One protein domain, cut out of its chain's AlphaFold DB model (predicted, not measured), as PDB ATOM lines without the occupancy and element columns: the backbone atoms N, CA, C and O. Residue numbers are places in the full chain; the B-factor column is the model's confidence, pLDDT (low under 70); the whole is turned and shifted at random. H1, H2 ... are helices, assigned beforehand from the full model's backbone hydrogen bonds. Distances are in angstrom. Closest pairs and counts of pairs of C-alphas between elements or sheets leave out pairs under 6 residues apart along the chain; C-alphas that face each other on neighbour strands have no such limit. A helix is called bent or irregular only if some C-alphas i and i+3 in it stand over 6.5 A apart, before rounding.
ATOM      1  N   ASP A   6     177.912 345.828 274.326       76.81
ATOM      2  CA  ASP A   6     177.804 344.625 273.491       76.81
ATOM      3  C   ASP A   6     179.083 344.367 272.691       76.81
ATOM      4  O   ASP A   6     179.582 343.242 272.665       76.81
ATOM      5  N   LEU A   7     179.673 345.419 272.112       81.00
ATOM      6  CA  LEU A   7     180.935 345.311 271.380       81.00
ATOM      7  C   LEU A   7     182.088 344.940 272.321       81.00
ATOM      8  O   LEU A   7     182.905 344.085 271.984       81.00
ATOM      9  N   ARG A   8     182.124 345.514 273.533       80.88
ATOM     10  CA  ARG A   8     183.103 345.140 274.564       80.88
ATOM     11  C   ARG A   8     182.998 343.652 274.928       80.88
ATOM     12  O   ARG A   8     184.018 342.965 274.953       80.88
ATOM     13  N   ASN A   9     181.792 343.146 275.179       79.31
ATOM     14  CA  ASN A   9     181.580 341.744 275.555       79.31
ATOM     15  C   ASN A   9     181.926 340.776 274.416       79.31
ATOM     16  O   ASN A   9     182.563 339.749 274.657       79.31
ATOM     17  N   GLN A  10     181.577 341.124 273.174       82.06
ATOM     18  CA  GLN A  10     181.899 340.322 271.994       82.06
ATOM     19  C   GLN A  10     183.415 340.205 271.776       82.06
ATOM     20  O   GLN A  10     183.929 339.110 271.552       82.06
ATOM     21  N   VAL A  11     184.147 341.316 271.892       82.75
ATOM     22  CA  VAL A  11     185.610 341.331 271.737       82.75
ATOM     23  C   VAL A  11     186.297 340.510 272.834       82.75
ATOM     24  O   VAL A  11     187.225 339.756 272.544       82.75
ATOM     25  N   VAL A  12     185.830 340.603 274.083       81.94
ATOM     26  CA  VAL A  12     186.375 339.809 275.198       81.94
ATOM     27  C   VAL A  12     186.084 338.313 275.024       81.94
ATOM     28  O   VAL A  12     186.964 337.493 275.287       81.94
ATOM     29  N   GLN A  13     184.902 337.929 274.527       81.69
ATOM     30  CA  GLN A  13     184.600 336.526 274.215       81.69
ATOM     31  C   GLN A  13     185.513 335.965 273.120       81.69
ATOM     32  O   GLN A  13     186.042 334.865 273.279       81.69
ATOM     33  N   LEU A  14     185.752 336.728 272.048       82.06
ATOM     34  CA  LEU A  14     186.660 336.324 270.970       82.06
ATOM     35  C   LEU A  14     188.118 336.230 271.440       82.06
ATOM     36  O   LEU A  14     188.875 335.375 270.977       82.06
ATOM     37  N   TYR A  15     188.528 337.074 272.386       83.69
ATOM     38  CA  TYR A  15     189.833 336.936 273.027       83.69
ATOM     39  C   TYR A  15     189.924 335.635 273.840       83.69
ATOM     40  O   TYR A  15     190.871 334.868 273.672       83.69
ATOM     41  N   ASN A  16     188.908 335.337 274.655       79.56
ATOM     42  CA  ASN A  16     188.861 334.113 275.462       79.56
ATOM     43  C   ASN A  16     188.774 332.832 274.612       79.56
ATOM     44  O   ASN A  16     189.223 331.780 275.062       79.56
ATOM     45  N   SER A  17     188.253 332.904 273.381       80.38
ATOM     46  CA  SER A  17     188.251 331.785 272.429       80.38
ATOM     47  C   SER A  17     189.590 331.573 271.704       80.38
ATOM     48  O   SER A  17     189.679 330.690 270.854       80.38
ATOM     49  N   GLY A  18     190.632 332.353 272.024       80.44
ATOM     50  CA  GLY A  18     192.002 332.145 271.542       80.44
ATOM     51  C   GLY A  18     192.433 333.006 270.351       80.44
ATOM     52  O   GLY A  18     193.472 332.731 269.754       80.44
ATOM     53  N   THR A  19     191.674 334.045 269.994       82.56
ATOM     54  CA  THR A  19     192.032 334.934 268.873       82.56
ATOM     55  C   THR A  19     193.181 335.876 269.258       82.56
ATOM     56  O   THR A  19     193.221 336.408 270.371       82.56
ATOM     57  N   SER A  20     194.126 336.112 268.340       83.88
ATOM     58  CA  SER A  20     195.286 336.981 268.591       83.88
ATOM     59  C   SER A  20     194.867 338.427 268.874       83.88
ATOM     60  O   SER A  20     194.012 338.999 268.197       83.88
ATOM     61  N   THR A  21     195.533 339.067 269.840       82.75
ATOM     62  CA  THR A  21     195.291 340.480 270.187       82.75
ATOM     63  C   THR A  21     195.553 341.426 269.018       82.75
ATOM     64  O   THR A  21     194.916 342.473 268.931       82.75
ATOM     65  N   ALA A  22     196.479 341.077 268.117       82.50
ATOM     66  CA  ALA A  22     196.765 341.860 266.920       82.50
ATOM     67  C   ALA A  22     195.581 341.845 265.941       82.50
ATOM     68  O   ALA A  22     195.192 342.904 265.449       82.50
ATOM     69  N   ASP A  23     194.969 340.676 265.747       83.19
ATOM     70  CA  ASP A  23     193.851 340.485 264.822       83.19
ATOM     71  C   ASP A  23     192.587 341.170 265.344       83.19
ATOM     72  O   ASP A  23     191.906 341.867 264.598       83.19
ATOM     73  N   LEU A  24     192.326 341.082 266.653       83.81
ATOM     74  CA  LEU A  24     191.198 341.769 267.290       83.81
ATOM     75  C   LEU A  24     191.331 343.297 267.225       83.81
ATOM     76  O   LEU A  24     190.354 343.997 266.962       83.81
ATOM     77  N   CYS A  25     192.539 343.830 267.427       85.12
ATOM     78  CA  CYS A  25     192.774 345.272 267.304       85.12
ATOM     79  C   CYS A  25     192.578 345.758 265.860       85.12
ATOM     80  O   CYS A  25     192.018 346.833 265.651       85.12
ATOM     81  N   ALA A  26     193.010 344.964 264.874       83.62
ATOM     82  CA  ALA A  26     192.844 345.282 263.460       83.62
ATOM     83  C   ALA A  26     191.376 345.191 263.012       83.62
ATOM     84  O   ALA A  26     190.895 346.093 262.333       83.62
ATOM     85  N   GLN A  27     190.662 344.140 263.428       85.06
ATOM     86  CA  GLN A  27     189.281 343.865 263.027       85.06
ATOM     87  C   GLN A  27     188.277 344.859 263.620       85.06
ATOM     88  O   GLN A  27     187.355 345.287 262.932       85.06
ATOM     89  N   PHE A  28     188.443 345.224 264.894       83.06
ATOM     90  CA  PHE A  28     187.510 346.110 265.600       83.06
ATOM     91  C   PHE A  28     188.001 347.562 265.681       83.06
ATOM     92  O   PHE A  28     187.351 348.391 266.314       83.06
ATOM     93  N   HIS A  29     189.139 347.874 265.050       83.19
ATOM     94  CA  HIS A  29     189.773 349.197 265.058       83.19
ATOM     95  C   HIS A  29     189.964 349.785 266.469       83.19
ATOM     96  O   HIS A  29     189.838 350.991 266.686       83.19
ATOM     97  N   ILE A  30     190.288 348.926 267.437       86.62
ATOM     98  CA  ILE A  30     190.556 349.310 268.827       86.62
ATOM     99  C   ILE A  30     192.057 349.293 269.113       86.62
ATOM    100  O   ILE A  30     192.815 348.500 268.556       86.62
ATOM    101  N   SER A  31     192.504 350.161 270.020       86.06
ATOM    102  CA  SER A  31     193.890 350.115 270.490       86.06
ATOM    103  C   SER A  31     194.103 348.929 271.437       86.06
ATOM    104  O   SER A  31     193.208 348.563 272.205       86.06
ATOM    105  N   ARG A  32     195.326 348.379 271.463       83.38
ATOM    106  CA  ARG A  32     195.701 347.315 272.416       83.38
ATOM    107  C   ARG A  32     195.421 347.700 273.873       83.38
ATOM    108  O   ARG A  32     195.014 346.843 274.644       83.38
ATOM    109  N   SER A  33     195.602 348.969 274.248       84.19
ATOM    110  CA  SER A  33     195.342 349.440 275.619       84.19
ATOM    111  C   SER A  33     193.875 349.277 276.016       84.19
ATOM    112  O   SER A  33     193.590 348.869 277.137       84.19
ATOM    113  N   ILE A  34     192.951 349.568 275.096       83.69
ATOM    114  CA  ILE A  34     191.510 349.446 275.347       83.69
ATOM    115  C   ILE A  34     191.123 347.967 275.449       83.69
ATOM    116  O   ILE A  34     190.389 347.589 276.356       83.69
ATOM    117  N   LEU A  35     191.684 347.120 274.577       81.94
ATOM    118  CA  LEU A  35     191.489 345.671 274.634       81.94
ATOM    119  C   LEU A  35     191.939 345.092 275.987       81.94
ATOM    120  O   LEU A  35     191.177 344.369 276.626       81.94
ATOM    121  N   TYR A  36     193.142 345.438 276.456       83.56
ATOM    122  CA  TYR A  36     193.639 344.969 277.753       83.56
ATOM    123  C   TYR A  36     192.806 345.484 278.929       83.56
ATOM    124  O   TYR A  36     192.542 344.719 279.856       83.56
ATOM    125  N   GLN A  37     192.344 346.736 278.878       82.94
ATOM    126  CA  GLN A  37     191.447 347.282 279.894       82.94
ATOM    127  C   GLN A  37     190.135 346.486 279.968       82.94
ATOM    128  O   GLN A  37     189.699 346.112 281.053       82.94
ATOM    129  N   TRP A  38     189.526 346.161 278.824       84.62
ATOM    130  CA  TRP A  38     188.284 345.385 278.790       84.62
ATOM    131  C   TRP A  38     188.454 343.952 279.298       84.62
ATOM    132  O   TRP A  38     187.556 343.444 279.970       84.62
ATOM    133  N   ILE A  39     189.597 343.320 279.012       79.75
ATOM    134  CA  ILE A  39     189.944 341.986 279.521       79.75
ATOM    135  C   ILE A  39     190.090 342.012 281.051       79.75
ATOM    136  O   ILE A  39     189.551 341.139 281.729       79.75
ATOM    137  N   GLU A  40     190.783 343.008 281.609       76.81
ATOM    138  CA  GLU A  40     190.927 343.172 283.064       76.81
ATOM    139  C   GLU A  40     189.580 343.423 283.755       76.81
ATOM    140  O   GLU A  40     189.250 342.764 284.740       76.81
ATOM    141  N   GLU A  41     188.746 344.307 283.206       75.12
ATOM    142  CA  GLU A  41     187.423 344.598 283.770       75.12
ATOM    143  C   GLU A  41     186.473 343.380 283.705       75.12
ATOM    144  O   GLU A  41     185.618 343.204 284.578       75.12
ATOM    145  N   ALA A  42     186.616 342.511 282.698       71.44
ATOM    146  CA  ALA A  42     185.836 341.277 282.590       71.44
ATOM    147  C   ALA A  42     186.229 340.230 283.648       71.44
ATOM    148  O   ALA A  42     185.345 339.600 284.223       71.44
ATOM    149  N   LYS A  43     187.521 340.101 283.987       67.69
ATOM    150  CA  LYS A  43     187.984 339.188 285.056       67.69
ATOM    151  C   LYS A  43     187.365 339.502 286.420       67.69
ATOM    152  O   LYS A  43     187.093 338.593 287.195       67.69
ATOM    153  N   VAL A  44     187.143 340.782 286.722       63.59
ATOM    154  CA  VAL A  44     186.538 341.227 287.993       63.59
ATOM    155  C   VAL A  44     185.030 340.946 288.034       63.59
ATOM    156  O   VAL A  44     184.462 340.747 289.107       63.59
ATOM    157  N   SER A  45     184.383 340.898 286.869       63.22
ATOM    158  CA  SER A  45     182.932 340.720 286.734       63.22
ATOM    159  C   SER A  45     182.484 339.254 286.846       63.22
ATOM    160  O   SER A  45     181.313 339.002 287.119       63.22
ATOM    161  N   ASP A  46     183.406 338.301 286.671       62.34
ATOM    162  CA  ASP A  46     183.144 336.850 286.648       62.34
ATOM    163  C   ASP A  46     183.302 336.173 288.030       62.34
ATOM    164  O   ASP A  46     183.317 334.947 288.159       62.34
ATOM    165  N   ILE A  47     183.428 336.965 289.102       64.94
ATOM    166  CA  ILE A  47     183.523 336.449 290.473       64.94
ATOM    167  C   ILE A  47     182.134 335.968 290.909       64.94
ATOM    168  O   ILE A  47     181.212 336.762 291.117       64.94
ATOM    169  N   SER A  48     181.979 334.654 291.084       68.94
ATOM    170  CA  SER A  48     180.727 334.044 291.535       68.94
ATOM    171  C   SER A  48     180.264 334.635 292.873       68.94
ATOM    172  O   SER A  48     181.066 334.910 293.769       68.94
ATOM    173  N   LYS A  49     178.941 334.756 293.080       70.56
ATOM    174  CA  LYS A  49     178.355 335.150 294.383       70.56
ATOM    175  C   LYS A  49     178.881 334.292 295.542       70.56
ATOM    176  O   LYS A  49     178.968 334.774 296.671       70.56
ATOM    177  N   HIS A  50     179.230 333.032 295.273       71.44
ATOM    178  CA  HIS A  50     179.826 332.137 296.261       71.44
ATOM    179  C   HIS A  50     181.246 332.562 296.662       71.44
ATOM    180  O   HIS A  50     181.570 332.579 297.853       71.44
ATOM    181  N   ASP A  51     182.064 332.964 295.693       76.00
ATOM    182  CA  ASP A  51     183.435 333.421 295.925       76.00
ATOM    183  C   ASP A  51     183.441 334.759 296.655       76.00
ATOM    184  O   ASP A  51     184.188 334.936 297.616       76.00
ATOM    185  N   LEU A  52     182.523 335.659 296.300       78.31
ATOM    186  CA  LEU A  52     182.345 336.932 296.994       78.31
ATOM    187  C   LEU A  52     181.936 336.718 298.462       78.31
ATOM    188  O   LEU A  52     182.529 337.315 299.360       78.31
ATOM    189  N   ALA A  53     180.999 335.803 298.738       77.69
ATOM    190  CA  ALA A  53     180.629 335.440 300.107       77.69
ATOM    191  C   ALA A  53     181.796 334.788 300.878       77.69
ATOM    192  O   ALA A  53     181.968 335.020 302.078       77.69
ATOM    193  N   THR A  54     182.615 333.983 300.203       81.06
ATOM    194  CA  THR A  54     183.795 333.333 300.793       81.06
ATOM    195  C   THR A  54     184.878 334.356 301.129       81.06
ATOM    196  O   THR A  54     185.418 334.337 302.238       81.06
ATOM    197  N   LEU A  55     185.133 335.305 300.228       83.38
ATOM    198  CA  LEU A  55     186.041 336.428 300.443       83.38
ATOM    199  C   LEU A  55     185.551 337.332 301.575       83.38
ATOM    200  O   LEU A  55     186.336 337.651 302.460       83.38
ATOM    201  N   GLN A  56     184.259 337.667 301.631       82.81
ATOM    202  CA  GLN A  56     183.688 338.459 302.728       82.81
ATOM    203  C   GLN A  56     183.855 337.774 304.089       82.81
ATOM    204  O   GLN A  56     184.285 338.405 305.054       82.81
ATOM    205  N   ARG A  57     183.595 336.462 304.181       81.56
ATOM    206  CA  ARG A  57     183.861 335.699 305.414       81.56
ATOM    207  C   ARG A  57     185.344 335.694 305.763       81.56
ATOM    208  O   ARG A  57     185.693 335.774 306.943       81.56
ATOM    209  N   ARG A  58     186.222 335.597 304.761       82.31
ATOM    210  CA  ARG A  58     187.672 335.623 304.962       82.31
ATOM    211  C   ARG A  58     188.138 336.986 305.464       82.31
ATOM    212  O   ARG A  58     188.899 337.008 306.423       82.31
ATOM    213  N   VAL A  59     187.634 338.080 304.897       82.44
ATOM    214  CA  VAL A  59     187.903 339.455 305.349       82.44
ATOM    215  C   VAL A  59     187.428 339.645 306.785       82.44
ATOM    216  O   VAL A  59     188.241 339.995 307.629       82.44
ATOM    217  N   ALA A  60     186.188 339.276 307.120       80.69
ATOM    218  CA  ALA A  60     185.679 339.388 308.490       80.69
ATOM    219  C   ALA A  60     186.479 338.538 309.501       80.69
ATOM    220  O   ALA A  60     186.655 338.915 310.662       80.69
ATOM    221  N   THR A  61     186.977 337.374 309.070       79.38
ATOM    222  CA  THR A  61     187.871 336.533 309.881       79.38
ATOM    223  C   THR A  61     189.224 337.214 310.080       79.38
ATOM    224  O   THR A  61     189.707 337.287 311.207       79.38
ATOM    225  N   LEU A  62     189.816 337.748 309.010       81.00
ATOM    226  CA  LEU A  62     191.098 338.448 309.046       81.00
ATOM    227  C   LEU A  62     191.025 339.732 309.873       81.00
ATOM    228  O   LEU A  62     191.947 339.991 310.630       81.00
ATOM    229  N   GLU A  63     189.938 340.497 309.798       80.50
ATOM    230  CA  GLU A  63     189.722 341.692 310.620       80.50
ATOM    231  C   GLU A  63     189.673 341.341 312.110       80.50
ATOM    232  O   GLU A  63     190.373 341.954 312.917       80.50
ATOM    233  N   LYS A  64     188.926 340.290 312.479       76.25
ATOM    234  CA  LYS A  64     188.909 339.774 313.858       76.25
ATOM    235  C   LYS A  64     190.290 339.294 314.303       76.25
ATOM    236  O   LYS A  64     190.713 339.610 315.411       76.25
ATOM    237  N   GLU A  65     190.999 338.554 313.454       76.31
ATOM    238  CA  GLU A  65     192.367 338.107 313.736       76.31
ATOM    239  C   GLU A  65     193.337 339.279 313.879       76.31
ATOM    240  O   GLU A  65     194.187 339.237 314.761       76.31
ATOM    241  N   ASN A  66     193.192 340.337 313.081       77.25
ATOM    242  CA  ASN A  66     194.051 341.516 313.118       77.25
ATOM    243  C   ASN A  66     193.870 342.303 314.425       77.25
ATOM    244  O   ASN A  66     194.850 342.697 315.045       77.25
ATOM    245  N   VAL A  67     192.635 342.428 314.924       77.31
ATOM    246  CA  VAL A  67     192.359 343.019 316.247       77.31
ATOM    247  C   VAL A  67     193.046 342.219 317.360       77.31
ATOM    248  O   VAL A  67     193.660 342.796 318.260       77.31
ATOM    249  N   ILE A  68     192.985 340.885 317.300       70.56
ATOM    250  CA  ILE A  68     193.669 340.024 318.272       70.56
ATOM    251  C   ILE A  68     195.190 340.144 318.110       70.56
ATOM    252  O   ILE A  68     195.897 340.256 319.110       70.56
ATOM    253  N   TYR A  69     195.703 340.164 316.878       69.06
ATOM    254  CA  TYR A  69     197.122 340.352 316.576       69.06
ATOM    255  C   TYR A  69     197.635 341.684 317.111       69.06
ATOM    256  O   TYR A  69     198.664 341.689 317.764       69.06
ATOM    257  N   GLN A  70     196.919 342.793 316.925       70.19
ATOM    258  CA  GLN A  70     197.304 344.100 317.463       70.19
ATOM    259  C   GLN A  70     197.375 344.088 318.994       70.19
ATOM    260  O   GLN A  70     198.348 344.572 319.570       70.19
ATOM    261  N   LYS A  71     196.399 343.457 319.660       67.38
ATOM    262  CA  LYS A  71     196.405 343.280 321.123       67.38
ATOM    263  C   LYS A  71     197.503 342.329 321.615       67.38
ATOM    264  O   LYS A  71     197.935 342.437 322.756       67.38
ATOM    265  N   SER A  72     197.956 341.398 320.773       62.84
ATOM    266  CA  SER A  72     198.946 340.364 321.115       62.84
ATOM    267  C   SER A  72     200.329 340.578 320.484       62.84
ATOM    268  O   SER A  72     201.238 339.781 320.714       62.84
ATOM    269  N   LEU A  73     200.529 341.669 319.740       65.00
ATOM    270  CA  LEU A  73     201.741 341.961 318.966       65.00
ATOM    271  C   LEU A  73     202.956 342.149 319.878       65.00
ATOM    272  O   LEU A  73     204.040 341.640 319.598       65.00
ATOM    273  N   ALA A  74     202.736 342.772 321.037       62.66
ATOM    274  CA  ALA A  74     203.724 342.881 322.105       62.66
ATOM    275  C   ALA A  74     204.102 341.518 322.723       62.66
ATOM    276  O   ALA A  74     205.164 341.392 323.326       62.66
ATOM    277  N   ALA A  75     203.263 340.487 322.562       60.09
ATOM    278  CA  ALA A  75     203.420 339.175 323.189       60.09
ATOM    279  C   ALA A  75     204.096 338.108 322.311       60.09
ATOM    280  O   ALA A  75     204.467 337.041 322.807       60.09
ATOM    281  N   LEU A  76     204.306 338.381 321.020       64.19
ATOM    282  CA  LEU A  76     204.934 337.446 320.076       64.19
ATOM    283  C   LEU A  76     206.392 337.116 320.439       64.19
ATOM    284  O   LEU A  76     206.785 335.948 320.346       64.19
ATOM    285  N   ASN A  77     207.134 338.112 320.930       67.94
ATOM    286  CA  ASN A  77     208.530 337.998 321.374       67.94
ATOM    287  C   ASN A  77     208.680 337.650 322.864       67.94
ATOM    288  O   ASN A  77     209.799 337.569 323.366       67.94
ATOM    289  N   LEU A  78     207.575 337.455 323.588       71.38
ATOM    290  CA  LEU A  78     207.636 337.128 325.008       71.38
ATOM    291  C   LEU A  78     207.927 335.645 325.245       71.38
ATOM    292  O   LEU A  78     207.747 334.784 324.375       71.38
ATOM    293  N   SER A  79     208.362 335.348 326.468       79.50
ATOM    294  CA  SER A  79     208.574 333.981 326.927       79.50
ATOM    295  C   SER A  79     207.291 333.152 326.803       79.50
ATOM    296  O   SER A  79     206.167 333.666 326.779       79.50
ATOM    297  N   ARG A  80     207.447 331.826 326.757       78.81
ATOM    298  CA  ARG A  80     206.307 330.901 326.701       78.81
ATOM    299  C   ARG A  80     205.331 331.129 327.869       78.81
ATOM    300  O   ARG A  80     204.140 330.903 327.693       78.81
ATOM    301  N   ASP A  81     205.810 331.563 329.040       77.38
ATOM    302  CA  ASP A  81     204.992 331.796 330.244       77.38
ATOM    303  C   ASP A  81     204.083 333.008 330.097       77.38
ATOM    304  O   ASP A  81     202.878 332.908 330.322       77.38
ATOM    305  N   SER A  82     204.619 334.112 329.589       79.19
ATOM    306  CA  SER A  82     203.825 335.297 329.271       79.19
ATOM    307  C   SER A  82     202.783 335.008 328.187       79.19
ATOM    308  O   SER A  82     201.656 335.487 328.273       79.19
ATOM    309  N   LYS A  83     203.102 334.157 327.200       82.25
ATOM    310  CA  LYS A  83     202.122 333.714 326.191       82.25
ATOM    311  C   LYS A  83     200.963 332.935 326.814       82.25
ATOM    312  O   LYS A  83     199.823 333.142 326.416       82.25
ATOM    313  N   VAL A  84     201.229 332.075 327.802       83.44
ATOM    314  CA  VAL A  84     200.170 331.364 328.542       83.44
ATOM    315  C   VAL A  84     199.292 332.343 329.326       83.44
ATOM    316  O   VAL A  84     198.074 332.222 329.252       83.44
ATOM    317  N   GLN A  85     199.874 333.349 329.985       81.69
ATOM    318  CA  GLN A  85     199.117 334.377 330.719       81.69
ATOM    319  C   GLN A  85     198.196 335.199 329.806       81.69
ATOM    320  O   GLN A  85     197.045 335.457 330.153       81.69
ATOM    321  N   VAL A  86     198.670 335.569 328.613       81.81
ATOM    322  CA  VAL A  86     197.855 336.278 327.613       81.81
ATOM    323  C   VAL A  86     196.709 335.397 327.112       81.81
ATOM    324  O   VAL A  86     195.583 335.873 326.976       81.81
ATOM    325  N   ILE A  87     196.962 334.104 326.880       84.44
ATOM    326  CA  ILE A  87     195.898 333.149 326.539       84.44
ATOM    327  C   ILE A  87     194.889 333.059 327.687       84.44
ATOM    328  O   ILE A  87     193.691 333.079 327.431       84.44
ATOM    329  N   ASP A  88     195.342 333.005 328.939       83.81
ATOM    330  CA  ASP A  88     194.463 332.943 330.107       83.81
ATOM    331  C   ASP A  88     193.568 334.174 330.270       83.81
ATOM    332  O   ASP A  88     192.409 334.019 330.657       83.81
ATOM    333  N   ALA A  89     194.070 335.362 329.934       83.06
ATOM    334  CA  ALA A  89     193.303 336.604 329.971       83.06
ATOM    335  C   ALA A  89     192.269 336.710 328.836       83.06
ATOM    336  O   ALA A  89     191.218 337.314 329.017       83.06
ATOM    337  N   LEU A  90     192.556 336.124 327.666       82.94
ATOM    338  CA  LEU A  90     191.752 336.294 326.447       82.94
ATOM    339  C   LEU A  90     190.881 335.078 326.089       82.94
ATOM    340  O   LEU A  90     190.027 335.178 325.206       82.94
ATOM    341  N   LYS A  91     191.064 333.926 326.749       83.31
ATOM    342  CA  LYS A  91     190.331 332.676 326.451       83.31
ATOM    343  C   LYS A  91     188.818 332.763 326.667       83.31
ATOM    344  O   LYS A  91     188.102 331.904 326.160       83.31
ATOM    345  N   SER A  92     188.341 333.735 327.445       82.38
ATOM    346  CA  SER A  92     186.911 334.006 327.651       82.38
ATOM    347  C   SER A  92     186.270 334.713 326.457       82.38
ATOM    348  O   SER A  92     185.080 334.544 326.221       82.38
ATOM    349  N   GLU A  93     187.053 335.482 325.699       79.44
ATOM    350  CA  GLU A  93     186.580 336.308 324.583       79.44
ATOM    351  C   GLU A  93     186.879 335.678 323.215       79.44
ATOM    352  O   GLU A  93     186.157 335.910 322.245       79.44
ATOM    353  N   TYR A  94     187.930 334.858 323.121       81.25
ATOM    354  CA  TYR A  94     188.410 334.298 321.860       81.25
ATOM    355  C   TYR A  94     188.679 332.792 321.946       81.25
ATOM    356  O   TYR A  94     189.068 332.249 322.979       81.25
ATOM    357  N   SER A  95     188.527 332.100 320.812       83.75
ATOM    358  CA  SER A  95     188.804 330.664 320.720       83.75
ATOM    359  C   SER A  95     190.273 330.352 321.022       83.75
ATOM    360  O   SER A  95     191.178 330.906 320.392       83.75
ATOM    361  N   LEU A  96     190.504 329.375 321.906       83.19
ATOM    362  CA  LEU A  96     191.836 328.877 322.269       83.19
ATOM    363  C   LEU A  96     192.676 328.488 321.042       83.19
ATOM    364  O   LEU A  96     193.881 328.718 321.022       83.19
ATOM    365  N   TYR A  97     192.049 327.915 320.008       83.19
ATOM    366  CA  TYR A  97     192.747 327.545 318.771       83.19
ATOM    367  C   TYR A  97     193.328 328.773 318.061       83.19
ATOM    368  O   TYR A  97     194.465 328.745 317.591       83.19
ATOM    369  N   THR A  98     192.558 329.860 318.036       80.62
ATOM    370  CA  THR A  98     192.968 331.124 317.422       80.62
ATOM    371  C   THR A  98     194.105 331.737 318.229       80.62
ATOM    372  O   THR A  98     195.173 331.963 317.679       80.62
ATOM    373  N   LEU A  99     193.954 331.872 319.548       83.44
ATOM    374  CA  LEU A  99     194.989 332.442 320.420       83.44
ATOM    375  C   LEU A  99     196.326 331.679 320.350       83.44
ATOM    376  O   LEU A  99     197.382 332.294 320.207       83.44
ATOM    377  N   CYS A 100     196.290 330.343 320.378       85.75
ATOM    378  CA  CYS A 100     197.480 329.496 320.249       85.75
ATOM    379  C   CYS A 100     198.188 329.674 318.896       85.75
ATOM    380  O   CYS A 100     199.413 329.801 318.855       85.75
ATOM    381  N   ARG A 101     197.428 329.720 317.790       83.81
ATOM    382  CA  ARG A 101     197.986 329.939 316.446       83.81
ATOM    383  C   ARG A 101     198.628 331.320 316.328       83.81
ATOM    384  O   ARG A 101     199.749 331.417 315.840       83.81
ATOM    385  N   LEU A 102     197.941 332.366 316.794       80.38
ATOM    386  CA  LEU A 102     198.411 333.750 316.702       80.38
ATOM    387  C   LEU A 102     199.684 333.985 317.534       80.38
ATOM    388  O   LEU A 102     200.598 334.657 317.070       80.38
ATOM    389  N   LEU A 103     199.782 333.386 318.726       81.31
ATOM    390  CA  LEU A 103     200.940 333.519 319.626       81.31
ATOM    391  C   LEU A 103     202.088 332.539 319.324       81.31
ATOM    392  O   LEU A 103     203.115 332.555 320.017       81.31
ATOM    393  N   ASN A 104     201.932 331.688 318.306       84.25
ATOM    394  CA  ASN A 104     202.860 330.611 317.962       84.25
ATOM    395  C   ASN A 104     203.160 329.684 319.164       84.25
ATOM    396  O   ASN A 104     204.314 329.390 319.484       84.25
TER     397      ASN A 104
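What this domain is: This is residues 6 to 104 of the 368 residues of the protein "Transposase and inactivated derivatives" of Faecalibacterium prausnitzii L2-6 (UniProt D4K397). Two small lobes of three crossed helices each sit at the far ends of an open V, whose limbs are H3 and the long helix H4. H1 and H2 pack on H3 to make one lobe, H5 and H6 pack on the last part of H4 to make the other, and residues 43 to 63 stand free between the lobes. The printed part has 99 residues with six named helices, H1 to H6 in chain order, and no named strand; the class is all helix. The whole is extended, with a radius of gyration of the C-alphas of 24.5 A and spans of 70 by 26 by 18 A.

How they stand to each other: Begin with H4, residues 49 to 75, which has a kink of 39 degrees near residue 69 and is irregular, C-alphas 71 and 74 being 7.4 A apart. With residues 65 to 72 alone it touches H6, residues 96 to 102, about perpendicular at 78 degrees; the closest C-alphas, of Tyr 69 and Leu 102, are 6.7 A apart. With residues 72 to 75 alone it touches H5, residues 80 to 90, at a steep tilt of 59 degrees, opposite ways, closest at the C-alphas of Ala 75 and Lys 83, 6.4 A. H5 and H6 touch at a steep tilt of 53 degrees, opposite ways, closest at the C-alphas of Ile 87 and Leu 99, 6.2 A. Now look to the helices before H4 in the chain: H3, residues 32 to 45, is apart from H4. H3 touches H1, residues 6 to 16, about perpendicular at 89 degrees, closest at the C-alphas of Val 12 and Ile 39, 6.0 A. With residues 32 to 35 alone H3 touches H2, residues 21 to 27, only just about perpendicular at 70.1 degrees, closest at the C-alphas of Cys 25 and Arg 32, 6.2 A. H1 and H2 form a helical hairpin at a steep tilt of 40 degrees, opposite ways, closest at the C-alphas of Tyr 15 and Thr 21, 7.1 A. Every O i to N i+4 pair is within hydrogen-bond range in H1, H2, H5 and H6, against 9 of 10 in H3 and 21 of 23 in H4.

Where its parts are: Find C-alpha 49 at (178.355, 335.150, 294.383); from there H4 runs 38.4 A to C-alpha 75 at (203.420, 339.175, 323.189). H3 spans 20.3 A, H5 15.5 A, and H1 15.4 A from C-alpha 6 at (177.804, 344.625, 273.491). H2 and H6 have seven residues each.

The domain as a whole: The two C-alphas farthest apart, of Gln 27 and Asp 81, are 70.1 A from each other. The printed part has no cut, and its five links are tight. Look for pLDDT under 70 at residues 43 to 48, residue 69 and residues 71 to 77; the mean of the printed part is 78.6.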